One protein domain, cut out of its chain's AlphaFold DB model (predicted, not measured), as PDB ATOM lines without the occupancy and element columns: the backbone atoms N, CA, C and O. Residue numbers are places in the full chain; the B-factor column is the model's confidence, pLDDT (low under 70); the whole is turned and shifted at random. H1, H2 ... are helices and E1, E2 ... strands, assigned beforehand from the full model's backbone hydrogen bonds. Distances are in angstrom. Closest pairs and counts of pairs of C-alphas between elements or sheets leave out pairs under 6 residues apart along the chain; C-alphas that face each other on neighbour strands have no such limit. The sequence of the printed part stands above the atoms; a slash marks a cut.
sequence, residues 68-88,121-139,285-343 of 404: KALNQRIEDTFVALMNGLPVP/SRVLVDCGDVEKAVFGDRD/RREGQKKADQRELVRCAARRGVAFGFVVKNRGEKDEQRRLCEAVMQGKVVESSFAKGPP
ATOM      1  N   LYS A  68      45.156   3.676  47.269       76.69
ATOM      2  CA  LYS A  68      46.552   4.067  47.070       76.69
ATOM      3  C   LYS A  68      46.713   4.700  45.687       76.69
ATOM      4  O   LYS A  68      47.372   5.722  45.572       76.69
ATOM      5  N   ALA A  69      46.031   4.149  44.680       83.62
ATOM      6  CA  ALA A  69      45.995   4.681  43.322       83.62
ATOM      7  C   ALA A  69      45.425   6.109  43.243       83.62
ATOM      8  O   ALA A  69      45.991   6.928  42.530       83.62
ATOM      9  N   LEU A  70      44.366   6.448  43.993       85.62
ATOM     10  CA  LEU A  70      43.842   7.823  44.011       85.62
ATOM     11  C   LEU A  70      44.806   8.790  44.708       85.62
ATOM     12  O   LEU A  70      45.018   9.891  44.215       85.62
ATOM     13  N   ASN A  71      45.437   8.376  45.813       83.69
ATOM     14  CA  ASN A  71      46.466   9.197  46.458       83.69
ATOM     15  C   ASN A  71      47.676   9.415  45.538       83.69
ATOM     16  O   ASN A  71      48.136  10.544  45.435       83.69
ATOM     17  N   GLN A  72      48.143   8.369  44.847       85.00
ATOM     18  CA  GLN A  72      49.239   8.477  43.883       85.00
ATOM     19  C   GLN A  72      48.865   9.406  42.723       85.00
ATOM     20  O   GLN A  72      49.589  10.360  42.502       85.00
ATOM     21  N   ARG A  73      47.684   9.252  42.098       89.25
ATOM     22  CA  ARG A  73      47.204  10.179  41.052       89.25
ATOM     23  C   ARG A  73      47.204  11.642  41.509       89.25
ATOM     24  O   ARG A  73      47.640  12.502  40.756       89.25
ATOM     25  N   ILE A  74      46.758  11.932  42.736       89.75
ATOM     26  CA  ILE A  74      46.807  13.298  43.285       89.75
ATOM     27  C   ILE A  74      48.263  13.782  43.393       89.75
ATOM     28  O   ILE A  74      48.579  14.878  42.935       89.75
ATOM     29  N   GLU A  75      49.162  12.971  43.953       86.75
ATOM     30  CA  GLU A  75      50.591  13.299  44.079       86.75
ATOM     31  C   GLU A  75      51.264  13.486  42.704       86.75
ATOM     32  O   GLU A  75      51.999  14.454  42.511       86.75
ATOM     33  N   ASP A  76      50.926  12.651  41.720       88.81
ATOM     34  CA  ASP A  76      51.384  12.748  40.331       88.81
ATOM     35  C   ASP A  76      50.874  14.040  39.658       88.81
ATOM     36  O   ASP A  76      51.644  14.713  38.972       88.81
ATOM     37  N   THR A  77      49.621  14.465  39.898       90.25
ATOM     38  CA  THR A  77      49.115  15.762  39.393       90.25
ATOM     39  C   THR A  77      49.788  16.970  40.052       90.25
ATOM     40  O   THR A  77      50.082  17.944  39.361       90.25
ATOM     41  N   PHE A  78      50.130  16.906  41.348       89.06
ATOM     42  CA  PHE A  78      50.973  17.933  41.974       89.06
ATOM     43  C   PHE A  78      52.368  17.986  41.326       89.06
ATOM     44  O   PHE A  78      52.884  19.076  41.084       89.06
ATOM     45  N   VAL A  79      52.975  16.838  41.003       88.56
ATOM     46  CA  VAL A  79      54.270  16.777  40.299       88.56
ATOM     47  C   VAL A  79      54.168  17.305  38.862       88.56
ATOM     48  O   VAL A  79      55.066  18.029  38.426       88.56
ATOM     49  N   ALA A  80      53.080  17.020  38.140       88.56
ATOM     50  CA  ALA A  80      52.826  17.570  36.807       88.56
ATOM     51  C   ALA A  80      52.747  19.107  36.834       88.56
ATOM     52  O   ALA A  80      53.494  19.766  36.110       88.56
ATOM     53  N   LEU A  81      51.942  19.670  37.745       87.25
ATOM     54  CA  LEU A  81      51.810  21.120  37.940       87.25
ATOM     55  C   LEU A  81      53.127  21.777  38.382       87.25
ATOM     56  O   LEU A  81      53.484  22.837  37.872       87.25
ATOM     57  N   MET A  82      53.904  21.138  39.270       84.50
ATOM     58  CA  MET A  82      55.235  21.639  39.652       84.50
ATOM     59  C   MET A  82      56.223  21.689  38.480       84.50
ATOM     60  O   MET A  82      57.074  22.579  38.442       84.50
ATOM     61  N   ASN A  83      56.119  20.750  37.538       84.38
ATOM     62  CA  ASN A  83      56.963  20.686  36.345       84.38
ATOM     63  C   ASN A  83      56.413  21.504  35.160       84.38
ATOM     64  O   ASN A  83      57.077  21.574  34.129       84.38
ATOM     65  N   GLY A  84      55.227  22.113  35.284       74.62
ATOM     66  CA  GLY A  84      54.575  22.851  34.198       74.62
ATOM     67  C   GLY A  84      54.077  21.971  33.045       74.62
ATOM     68  O   GLY A  84      53.930  22.462  31.930       74.62
ATOM     69  N   LEU A  85      53.848  20.677  33.290       73.62
ATOM     70  CA  LEU A  85      53.273  19.767  32.298       73.62
ATOM     71  C   LEU A  85      51.744  19.942  32.237       73.62
ATOM     72  O   LEU A  85      51.125  20.092  33.295       73.62
ATOM     73  N   PRO A  86      51.122  19.875  31.042       63.28
ATOM     74  CA  PRO A  86      49.668  19.879  30.922       63.28
ATOM     75  C   PRO A  86      49.089  18.664  31.656       63.28
ATOM     76  O   PRO A  86      49.575  17.539  31.506       63.28
ATOM     77  N   VAL A  87      48.072  18.898  32.483       63.38
ATOM     78  CA  VAL A  87      47.489  17.857  33.334       63.38
ATOM     79  C   VAL A  87      46.320  17.202  32.591       63.38
ATOM     80  O   VAL A  87      45.439  17.925  32.124       63.38
ATOM     81  N   PRO A  88      46.265  15.864  32.456       52.12
ATOM     82  CA  PRO A  88      45.156  15.206  31.767       52.12
ATOM     83  C   PRO A  88      43.830  15.512  32.478       52.12
ATOM     84  O   PRO A  88      43.723  15.320  33.687       52.12
ATOM     85  N   SER A 121      61.368  31.086  44.939       54.91
ATOM     86  CA  SER A 121      61.889  29.779  44.498       54.91
ATOM     87  C   SER A 121      60.900  28.617  44.663       54.91
ATOM     88  O   SER A 121      61.204  27.484  44.292       54.91
ATOM     89  N   ARG A 122      59.719  28.880  45.231       66.69
ATOM     90  CA  ARG A 122      58.693  27.886  45.554       66.69
ATOM     91  C   ARG A 122      57.598  27.913  44.495       66.69
ATOM     92  O   ARG A 122      57.136  28.979  44.091       66.69
ATOM     93  N   VAL A 123      57.185  26.738  44.024       77.75
ATOM     94  CA  VAL A 123      56.082  26.643  43.063       77.75
ATOM     95  C   VAL A 123      54.763  26.668  43.828       77.75
ATOM     96  O   VAL A 123      54.461  25.746  44.590       77.75
ATOM     97  N   LEU A 124      53.999  27.740  43.614       82.38
ATOM     98  CA  LEU A 124      52.614  27.854  44.056       82.38
ATOM     99  C   LEU A 124      51.738  26.918  43.215       82.38
ATOM    100  O   LEU A 124      51.783  26.980  41.987       82.38
ATOM    101  N   VAL A 125      50.933  26.086  43.875       86.94
ATOM    102  CA  VAL A 125      49.947  25.200  43.234       86.94
ATOM    103  C   VAL A 125      48.608  25.390  43.939       86.94
ATOM    104  O   VAL A 125      48.538  25.184  45.151       86.94
ATOM    105  N   ASP A 126      47.544  25.785  43.236       89.69
ATOM    106  CA  ASP A 126      46.215  25.838  43.855       89.69
ATOM    107  C   ASP A 126      45.620  24.424  43.925       89.69
ATOM    108  O   ASP A 126      45.600  23.671  42.949       89.69
ATOM    109  N   CYS A 127      45.116  24.045  45.095       87.62
ATOM    110  CA  CYS A 127      44.396  22.788  45.261       87.62
ATOM    111  C   CYS A 127      43.095  22.748  44.443       87.62
ATOM    112  O   CYS A 127      42.588  21.656  44.208       87.62
ATOM    113  N   GLY A 128      42.544  23.894  44.028       87.75
ATOM    114  CA  GLY A 128      41.399  23.961  43.119       87.75
ATOM    115  C   GLY A 128      41.702  23.343  41.752       87.75
ATOM    116  O   GLY A 128      40.900  22.559  41.248       87.75
ATOM    117  N   ASP A 129      42.887  23.611  41.204       87.69
ATOM    118  CA  ASP A 129      43.320  23.074  39.909       87.69
ATOM    119  C   ASP A 129      43.589  21.560  40.008       87.69
ATOM    120  O   ASP A 129      43.247  20.794  39.108       87.69
ATOM    121  N   VAL A 130      44.095  21.098  41.159       89.56
ATOM    122  CA  VAL A 130      44.235  19.664  41.477       89.56
ATOM    123  C   VAL A 130      42.877  18.980  41.695       89.56
ATOM    124  O   VAL A 130      42.679  17.855  41.241       89.56
ATOM    125  N   GLU A 131      41.916  19.635  42.362       89.50
ATOM    126  CA  GLU A 131      40.543  19.123  42.500       89.50
ATOM    127  C   GLU A 131      39.888  18.924  41.124       89.50
ATOM    128  O   GLU A 131      39.272  17.877  40.909       89.50
ATOM    129  N   LYS A 132      40.066  19.880  40.199       89.00
ATOM    130  CA  LYS A 132      39.599  19.803  38.805       89.00
ATOM    131  C   LYS A 132      40.275  18.666  38.034       89.00
ATOM    132  O   LYS A 132      39.590  17.793  37.513       89.00
ATOM    133  N   ALA A 133      41.607  18.622  38.014       89.12
ATOM    134  CA  ALA A 133      42.350  17.628  37.238       89.12
ATOM    135  C   ALA A 133      42.098  16.174  37.685       89.12
ATOM    136  O   ALA A 133      42.104  15.258  36.867       89.12
ATOM    137  N   VAL A 134      41.868  15.935  38.983       89.19
ATOM    138  CA  VAL A 134      41.680  14.571  39.517       89.19
ATOM    139  C   VAL A 134      40.212  14.121  39.522       89.19
ATOM    140  O   VAL A 134      39.947  12.919  39.448       89.19
ATOM    141  N   PHE A 135      39.250  15.046  39.631       88.25
ATOM    142  CA  PHE A 135      37.824  14.719  39.800       88.25
ATOM    143  C   PHE A 135      36.886  15.355  38.761       88.25
ATOM    144  O   PHE A 135      35.666  15.286  38.942       88.25
ATOM    145  N   GLY A 136      37.440  15.941  37.696       86.69
ATOM    146  CA  GLY A 136      36.719  16.716  36.687       86.69
ATOM    147  C   GLY A 136      36.276  18.084  37.205       86.69
ATOM    148  O   GLY A 136      36.389  18.384  38.397       86.69
ATOM    149  N   ASP A 137      35.726  18.913  36.319       79.50
ATOM    150  CA  ASP A 137      35.039  20.136  36.731       79.50
ATOM    151  C   ASP A 137      33.667  19.818  37.350       79.50
ATOM    152  O   ASP A 137      32.972  18.892  36.931       79.50
ATOM    153  N   ARG A 138      33.299  20.527  38.428       72.19
ATOM    154  CA  ARG A 138      32.206  20.110  39.348       72.19
ATOM    155  C   ARG A 138      31.270  21.246  39.748       72.19
ATOM    156  O   ARG A 138      30.636  21.173  40.813       72.19
ATOM    157  N   ASP A 139      31.253  22.281  38.919       69.69
ATOM    158  CA  ASP A 139      30.472  23.499  39.066       69.69
ATOM    159  C   ASP A 139      29.495  23.584  37.888       69.69
ATOM    160  O   ASP A 139      29.881  23.916  36.769       69.69
ATOM    161  N   ARG A 285      23.025  13.738  50.367       84.38
ATOM    162  CA  ARG A 285      23.959  13.640  51.509       84.38
ATOM    163  C   ARG A 285      25.179  12.775  51.195       84.38
ATOM    164  O   ARG A 285      26.292  13.191  51.507       84.38
ATOM    165  N   ARG A 286      24.996  11.603  50.573       86.69
ATOM    166  CA  ARG A 286      26.100  10.722  50.141       86.69
ATOM    167  C   ARG A 286      27.030  11.439  49.151       86.69
ATOM    168  O   ARG A 286      28.244  11.303  49.253       86.69
ATOM    169  N   GLU A 287      26.487  12.243  48.242       87.50
ATOM    170  CA  GLU A 287      27.242  13.113  47.330       87.50
ATOM    171  C   GLU A 287      27.989  14.228  48.064       87.50
ATOM    172  O   GLU A 287      29.184  14.417  47.838       87.50
ATOM    173  N   GLY A 288      27.318  14.934  48.982       86.94
ATOM    174  CA  GLY A 288      27.944  15.956  49.822       86.94
ATOM    175  C   GLY A 288      29.109  15.402  50.648       86.94
ATOM    176  O   GLY A 288      30.158  16.040  50.736       86.94
ATOM    177  N   GLN A 289      28.958  14.185  51.179       85.38
ATOM    178  CA  GLN A 289      30.020  13.464  51.876       85.38
ATOM    179  C   GLN A 289      31.165  13.085  50.925       85.38
ATOM    180  O   GLN A 289      32.299  13.480  51.183       85.38
ATOM    181  N   LYS A 290      30.888  12.451  49.775       87.81
ATOM    182  CA  LYS A 290      31.906  12.154  48.742       87.81
ATOM    183  C   LYS A 290      32.687  13.413  48.323       87.81
ATOM    184  O   LYS A 290      33.915  13.371  48.251       87.81
ATOM    185  N   LYS A 291      32.004  14.547  48.097       86.75
ATOM    186  CA  LYS A 291      32.627  15.838  47.731       86.75
ATOM    187  C   LYS A 291      33.463  16.418  48.884       86.75
ATOM    188  O   LYS A 291      34.477  17.054  48.616       86.75
ATOM    189  N   ALA A 292      33.105  16.175  50.147       85.81
ATOM    190  CA  ALA A 292      33.926  16.545  51.305       85.81
ATOM    191  C   ALA A 292      35.163  15.637  51.472       85.81
ATOM    192  O   ALA A 292      36.268  16.145  51.668       85.81
ATOM    193  N   ASP A 293      35.003  14.320  51.324       84.75
ATOM    194  CA  ASP A 293      36.083  13.334  51.448       84.75
ATOM    195  C   ASP A 293      37.149  13.519  50.356       84.75
ATOM    196  O   ASP A 293      38.346  13.519  50.643       84.75
ATOM    197  N   GLN A 294      36.731  13.774  49.109       87.50
ATOM    198  CA  GLN A 294      37.634  14.095  47.993       87.50
ATOM    199  C   GLN A 294      38.426  15.393  48.238       87.50
ATOM    200  O   GLN A 294      39.616  15.464  47.926       87.50
ATOM    201  N   ARG A 295      37.810  16.391  48.882       86.56
ATOM    202  CA  ARG A 295      38.486  17.632  49.292       86.56
ATOM    203  C   ARG A 295      39.489  17.419  50.416       86.56
ATOM    204  O   ARG A 295      40.542  18.052  50.419       86.56
ATOM    205  N   GLU A 296      39.201  16.530  51.364       85.38
ATOM    206  CA  GLU A 296      40.175  16.173  52.400       85.38
ATOM    207  C   GLU A 296      41.299  15.277  51.855       85.38
ATOM    208  O   GLU A 296      42.422  15.399  52.332       85.38
ATOM    209  N   LEU A 297      41.065  14.462  50.815       83.94
ATOM    210  CA  LEU A 297      42.130  13.747  50.092       83.94
ATOM    211  C   LEU A 297      43.142  14.718  49.463       83.94
ATOM    212  O   LEU A 297      44.337  14.603  49.748       83.94
ATOM    213  N   VAL A 298      42.680  15.702  48.678       88.44
ATOM    214  CA  VAL A 298      43.567  16.724  48.080       88.44
ATOM    215  C   VAL A 298      44.250  17.544  49.170       88.44
ATOM    216  O   VAL A 298      45.464  17.718  49.124       88.44
ATOM    217  N   ARG A 299      43.526  17.962  50.217       85.25
ATOM    218  CA  ARG A 299      44.114  18.682  51.359       85.25
ATOM    219  C   ARG A 299      45.161  17.851  52.108       85.25
ATOM    220  O   ARG A 299      46.170  18.398  52.543       85.25
ATOM    221  N   CYS A 300      44.968  16.542  52.247       81.94
ATOM    222  CA  CYS A 300      45.965  15.645  52.828       81.94
ATOM    223  C   CYS A 300      47.212  15.535  51.948       81.94
ATOM    224  O   CYS A 300      48.313  15.633  52.482       81.94
ATOM    225  N   ALA A 301      47.063  15.372  50.631       85.00
ATOM    226  CA  ALA A 301      48.192  15.337  49.701       85.00
ATOM    227  C   ALA A 301      48.947  16.677  49.663       85.00
ATOM    228  O   ALA A 301      50.159  16.689  49.853       85.00
ATOM    229  N   ALA A 302      48.236  17.802  49.554       86.62
ATOM    230  CA  ALA A 302      48.787  19.156  49.622       86.62
ATOM    231  C   ALA A 302      49.660  19.353  50.870       86.62
ATOM    232  O   ALA A 302      50.846  19.655  50.771       86.62
ATOM    233  N   ARG A 303      49.102  19.081  52.060       82.25
ATOM    234  CA  ARG A 303      49.839  19.129  53.331       82.25
ATOM    235  C   ARG A 303      51.047  18.171  53.360       82.25
ATOM    236  O   ARG A 303      52.042  18.505  54.000       82.25
ATOM    237  N   ARG A 304      50.987  16.993  52.707       78.62
ATOM    238  CA  ARG A 304      52.149  16.082  52.574       78.62
ATOM    239  C   ARG A 304      53.245  16.723  51.719       78.62
ATOM    240  O   ARG A 304      54.395  16.707  52.142       78.62
ATOM    241  N   GLY A 305      52.896  17.329  50.585       79.25
ATOM    242  CA  GLY A 305      53.838  18.021  49.699       79.25
ATOM    243  C   GLY A 305      54.505  19.243  50.334       79.25
ATOM    244  O   GLY A 305      55.711  19.426  50.182       79.25
ATOM    245  N   VAL A 306      53.758  20.031  51.117       80.12
ATOM    246  CA  VAL A 306      54.308  21.173  51.878       80.12
ATOM    247  C   VAL A 306      55.261  20.703  52.993       80.12
ATOM    248  O   VAL A 306      56.229  21.390  53.300       80.12
ATOM    249  N   ALA A 307      55.009  19.539  53.610       72.81
ATOM    250  CA  ALA A 307      55.794  19.039  54.746       72.81
ATOM    251  C   ALA A 307      56.999  18.152  54.370       72.81
ATOM    252  O   ALA A 307      58.012  18.201  55.058       72.81
ATOM    253  N   PHE A 308      56.887  17.328  53.321       73.00
ATOM    254  CA  PHE A 308      57.861  16.276  52.971       73.00
ATOM    255  C   PHE A 308      58.328  16.310  51.505       73.00
ATOM    256  O   PHE A 308      59.160  15.487  51.110       73.00
ATOM    257  N   GLY A 309      57.750  17.203  50.695       77.12
ATOM    258  CA  GLY A 309      57.924  17.245  49.247       77.12
ATOM    259  C   GLY A 309      57.308  16.052  48.513       77.12
ATOM    260  O   GLY A 309      56.995  15.013  49.099       77.12
ATOM    261  N   PHE A 310      57.164  16.194  47.198       82.00
ATOM    262  CA  PHE A 310      56.889  15.075  46.297       82.00
ATOM    263  C   PHE A 310      58.182  14.656  45.590       82.00
ATOM    264  O   PHE A 310      59.038  15.496  45.308       82.00
ATOM    265  N   VAL A 311      58.340  13.360  45.316       81.75
ATOM    266  CA  VAL A 311      59.498  12.835  44.575       81.75
ATOM    267  C   VAL A 311      59.359  13.231  43.108       81.75
ATOM    268  O   VAL A 311      58.410  12.813  42.447       81.75
ATOM    269  N   VAL A 312      60.301  14.023  42.592       77.38
ATOM    270  CA  VAL A 312      60.281  14.475  41.197       77.38
ATOM    271  C   VAL A 312      61.394  13.793  40.418       77.38
ATOM    272  O   VAL A 312      62.572  14.083  40.602       77.38
ATOM    273  N   LYS A 313      61.011  12.896  39.507       69.44
ATOM    274  CA  LYS A 313      61.947  12.225  38.598       69.44
ATOM    275  C   LYS A 313      62.342  13.169  37.462       69.44
ATOM    276  O   LYS A 313      61.674  13.227  36.431       69.44
ATOM    277  N   ASN A 314      63.422  13.920  37.668       61.38
ATOM    278  CA  ASN A 314      64.060  14.702  36.611       61.38
ATOM    279  C   ASN A 314      64.556  13.761  35.497       61.38
ATOM    280  O   ASN A 314      65.143  12.715  35.774       61.38
ATOM    281  N   ARG A 315      64.351  14.126  34.223       54.94
ATOM    282  CA  ARG A 315      64.853  13.344  33.079       54.94
ATOM    283  C   ARG A 315      66.378  13.488  32.956       54.94
ATOM    284  O   ARG A 315      66.852  14.334  32.210       54.94
ATOM    285  N   GLY A 316      67.124  12.660  33.689       52.91
ATOM    286  CA  GLY A 316      68.590  12.567  33.612       52.91
ATOM    287  C   GLY A 316      69.299  12.337  34.951       52.91
ATOM    288  O   GLY A 316      70.460  11.943  34.961       52.91
ATOM    289  N   GLU A 317      68.611  12.538  36.074       55.22
ATOM    290  CA  GLU A 317      69.184  12.455  37.424       55.22
ATOM    291  C   GLU A 317      68.758  11.136  38.091       55.22
ATOM    292  O   GLU A 317      67.584  10.763  38.034       55.22
ATOM    293  N   LYS A 318      69.704  10.388  38.681       52.53
ATOM    294  CA  LYS A 318      69.410   9.087  39.322       52.53
ATOM    295  C   LYS A 318      68.852   9.216  40.742       52.53
ATOM    296  O   LYS A 318      68.251   8.262  41.232       52.53
ATOM    297  N   ASP A 319      69.042  10.364  41.380       54.41
ATOM    298  CA  ASP A 319      68.629  10.601  42.758       54.41
ATOM    299  C   ASP A 319      67.171  11.073  42.834       54.41
ATOM    300  O   ASP A 319      66.740  11.967  42.105       54.41
ATOM    301  N   GLU A 320      66.387  10.475  43.738       64.06
ATOM    302  CA  GLU A 320      64.963  10.785  43.931       64.06
ATOM    303  C   GLU A 320      64.762  12.118  44.680       64.06
ATOM    304  O   GLU A 320      64.310  12.164  45.829       64.06
ATOM    305  N   GLN A 321      65.111  13.228  44.023       67.81
ATOM    306  CA  GLN A 321      65.048  14.566  44.601       67.81
ATOM    307  C   GLN A 321      63.598  14.964  44.937       67.81
ATOM    308  O   GLN A 321      62.697  14.970  44.091       67.81
ATOM    309  N   ARG A 322      63.362  15.311  46.206       74.75
ATOM    310  CA  ARG A 322      62.057  15.761  46.705       74.75
ATOM    311  C   ARG A 322      61.908  17.265  46.495       74.75
ATOM    312  O   ARG A 322      62.694  18.039  47.036       74.75
ATOM    313  N   ARG A 323      60.880  17.692  45.757       77.69
ATOM    314  CA  ARG A 323      60.526  19.114  45.613       77.69
ATOM    315  C   ARG A 323      59.389  19.479  46.563       77.69
ATOM    316  O   ARG A 323      58.353  18.817  46.579       77.69
ATOM    317  N   LEU A 324      59.603  20.534  47.347       78.31
ATOM    318  CA  LEU A 324      58.591  21.147  48.209       78.31
ATOM    319  C   LEU A 324      57.653  22.019  47.364       78.31
ATOM    320  O   LEU A 324      58.119  22.840  46.573       78.31
ATOM    321  N   CYS A 325      56.343  21.877  47.560       77.00
ATOM    322  CA  CYS A 325      55.331  22.745  46.955       77.00
ATOM    323  C   CYS A 325      54.767  23.731  47.985       77.00
ATOM    324  O   CYS A 325      54.584  23.368  49.147       77.00
ATOM    325  N   GLU A 326      54.382  24.933  47.555       78.88
ATOM    326  CA  GLU A 326      53.485  25.786  48.341       78.88
ATOM    327  C   GLU A 326      52.063  25.632  47.811       78.88
ATOM    328  O   GLU A 326      51.633  26.305  46.875       78.88
ATOM    329  N   ALA A 327      51.330  24.691  48.403       83.06
ATOM    330  CA  ALA A 327      49.933  24.485  48.064       83.06
ATOM    331  C   ALA A 327      49.071  25.636  48.609       83.06
ATOM    332  O   ALA A 327      49.201  26.025  49.773       83.06
ATOM    333  N   VAL A 328      48.165  26.158  47.786       84.19
ATOM    334  CA  VAL A 328      47.224  27.229  48.132       84.19
ATOM    335  C   VAL A 328      45.802  26.664  48.164       84.19
ATOM    336  O   VAL A 328      45.420  25.851  47.333       84.19
ATOM    337  N   MET A 329      45.002  27.093  49.139       79.69
ATOM    338  CA  MET A 329      43.559  26.864  49.194       79.69
ATOM    339  C   MET A 329      42.853  28.182  49.492       79.69
ATOM    340  O   MET A 329      43.100  28.795  50.529       79.69
ATOM    341  N   GLN A 330      41.935  28.603  48.616       77.81
ATOM    342  CA  GLN A 330      41.096  29.794  48.833       77.81
ATOM    343  C   GLN A 330      41.926  31.065  49.130       77.81
ATOM    344  O   GLN A 330      41.574  31.871  49.992       77.81
ATOM    345  N   GLY A 331      43.069  31.217  48.450       71.81
ATOM    346  CA  GLY A 331      43.999  32.337  48.643       71.81
ATOM    347  C   GLY A 331      44.861  32.278  49.913       71.81
ATOM    348  O   GLY A 331      45.565  33.243  50.199       71.81
ATOM    349  N   LYS A 332      44.837  31.175  50.675       76.81
ATOM    350  CA  LYS A 332      45.702  30.941  51.845       76.81
ATOM    351  C   LYS A 332      46.653  29.776  51.586       76.81
ATOM    352  O   LYS A 332      46.240  28.764  51.027       76.81
ATOM    353  N   VAL A 333      47.907  29.890  52.021       79.75
ATOM    354  CA  VAL A 333      48.861  28.770  51.971       79.75
ATOM    355  C   VAL A 333      48.397  27.662  52.924       79.75
ATOM    356  O   VAL A 333      47.943  27.933  54.037       79.75
ATOM    357  N   VAL A 334      48.493  26.412  52.479       78.19
ATOM    358  CA  VAL A 334      48.164  25.224  53.272       78.19
ATOM    359  C   VAL A 334      49.249  25.002  54.324       78.19
ATOM    360  O   VAL A 334      50.390  24.693  53.997       78.19
ATOM    361  N   GLU A 335      48.888  25.125  55.602       73.06
ATOM    362  CA  GLU A 335      49.792  24.819  56.715       73.06
ATOM    363  C   GLU A 335      50.308  23.370  56.670       73.06
ATOM    364  O   GLU A 335      49.544  22.423  56.475       73.06
ATOM    365  N   SER A 336      51.587  23.174  56.996       65.00
ATOM    366  CA  SER A 336      52.231  21.863  57.166       65.00
ATOM    367  C   SER A 336      51.852  21.147  58.479       65.00
ATOM    368  O   SER A 336      52.636  20.363  59.018       65.00
ATOM    369  N   SER A 337      50.650  21.388  59.020       56.00
ATOM    370  CA  SER A 337      50.203  20.990  60.368       56.00
ATOM    371  C   SER A 337      49.880  19.485  60.537       56.00
ATOM    372  O   SER A 337      48.913  19.085  61.183       56.00
ATOM    373  N   PHE A 338      50.757  18.622  60.013       52.56
ATOM    374  CA  PHE A 338      50.855  17.186  60.315       52.56
ATOM    375  C   PHE A 338      51.653  16.876  61.590       52.56
ATOM    376  O   PHE A 338      51.522  15.790  62.165       52.56
ATOM    377  N   ALA A 339      52.477  17.818  62.052       43.25
ATOM    378  CA  ALA A 339      53.267  17.672  63.263       43.25
ATOM    379  C   ALA A 339      52.383  17.836  64.517       43.25
ATOM    380  O   ALA A 339      52.273  18.905  65.112       43.25
ATOM    381  N   LYS A 340      51.739  16.739  64.932       40.06
ATOM    382  CA  LYS A 340      51.174  16.573  66.279       40.06
ATOM    383  C   LYS A 340      51.250  15.104  66.697       40.06
ATOM    384  O   LYS A 340      50.342  14.306  66.445       40.06
ATOM    385  N   GLY A 341      52.399  14.748  67.270       39.31
ATOM    386  CA  GLY A 341      52.653  13.433  67.858       39.31
ATOM    387  C   GLY A 341      51.841  13.190  69.141       39.31
ATOM    388  O   GLY A 341      51.145  14.094  69.612       39.31
ATOM    389  N   PRO A 342      51.901  11.973  69.708       34.62
ATOM    390  CA  PRO A 342      51.432  11.739  71.072       34.62
ATOM    391  C   PRO A 342      52.262  12.571  72.072       34.62
ATOM    392  O   PRO A 342      53.411  12.902  71.768       34.62
ATOM    393  N   PRO A 343      51.721  12.903  73.259       34.59
ATOM    394  CA  PRO A 343      52.529  13.478  74.332       34.59
ATOM    395  C   PRO A 343      53.638  12.497  74.741       34.59
ATOM    396  O   PRO A 343      53.432  11.281  74.697       34.59
TER     397      PRO A 343
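What this domain is: This is residues 68 to 88, 121 to 139 and 285 to 343 of the 404 residues of an uncharacterized protein of Glarea lozoyensis (strain ATCC 20868 / MF5171) (UniProt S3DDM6). Helices H1, H2 and H3 pack crosswise, each touching the other two, with a small sheet packed on residues 78 to 83 of H1 and 299 to 308 of H3. Residues 285 to 290 of H3 stick out. The printed part, 99 residues with H1, E1, H2, H3, E2 in order, is mostly helix and compact, radius of gyration of the C-alphas 14.1 A, spanning 48 by 43 by 28 A; E1 and E2 are parallel.

How they stand to each other: H1, residues 68 to 83, touches H2, residues 127 to 135, with residues 73 to 78 alone, at a steep tilt of 51 degrees, closest C-alphas Ile 74 and Val 134, 6.5 A. Strands E1, residues 123 to 126, and E2, residues 325 to 329, have N 328 and O 125 2.8 A apart. In H1, H2 and H3, residues 285 to 308, every O i to N i+4 pair is within hydrogen-bond range.

Where its parts are: H1, 22.4 A, begins at C-alpha 68 (46.552, 4.067, 47.070); H3 measures 34.0 A; E2 ends at C-alpha 329 (43.559, 26.864, 49.194).

The domain as a whole: Cuts leave C-alpha gaps of 25.6 A, 88 to 121, and 17.2 A, 139 to 285. The H3 to E2 link is long. Residues 313 to 321 and 336 to 343 are among those under pLDDT 70.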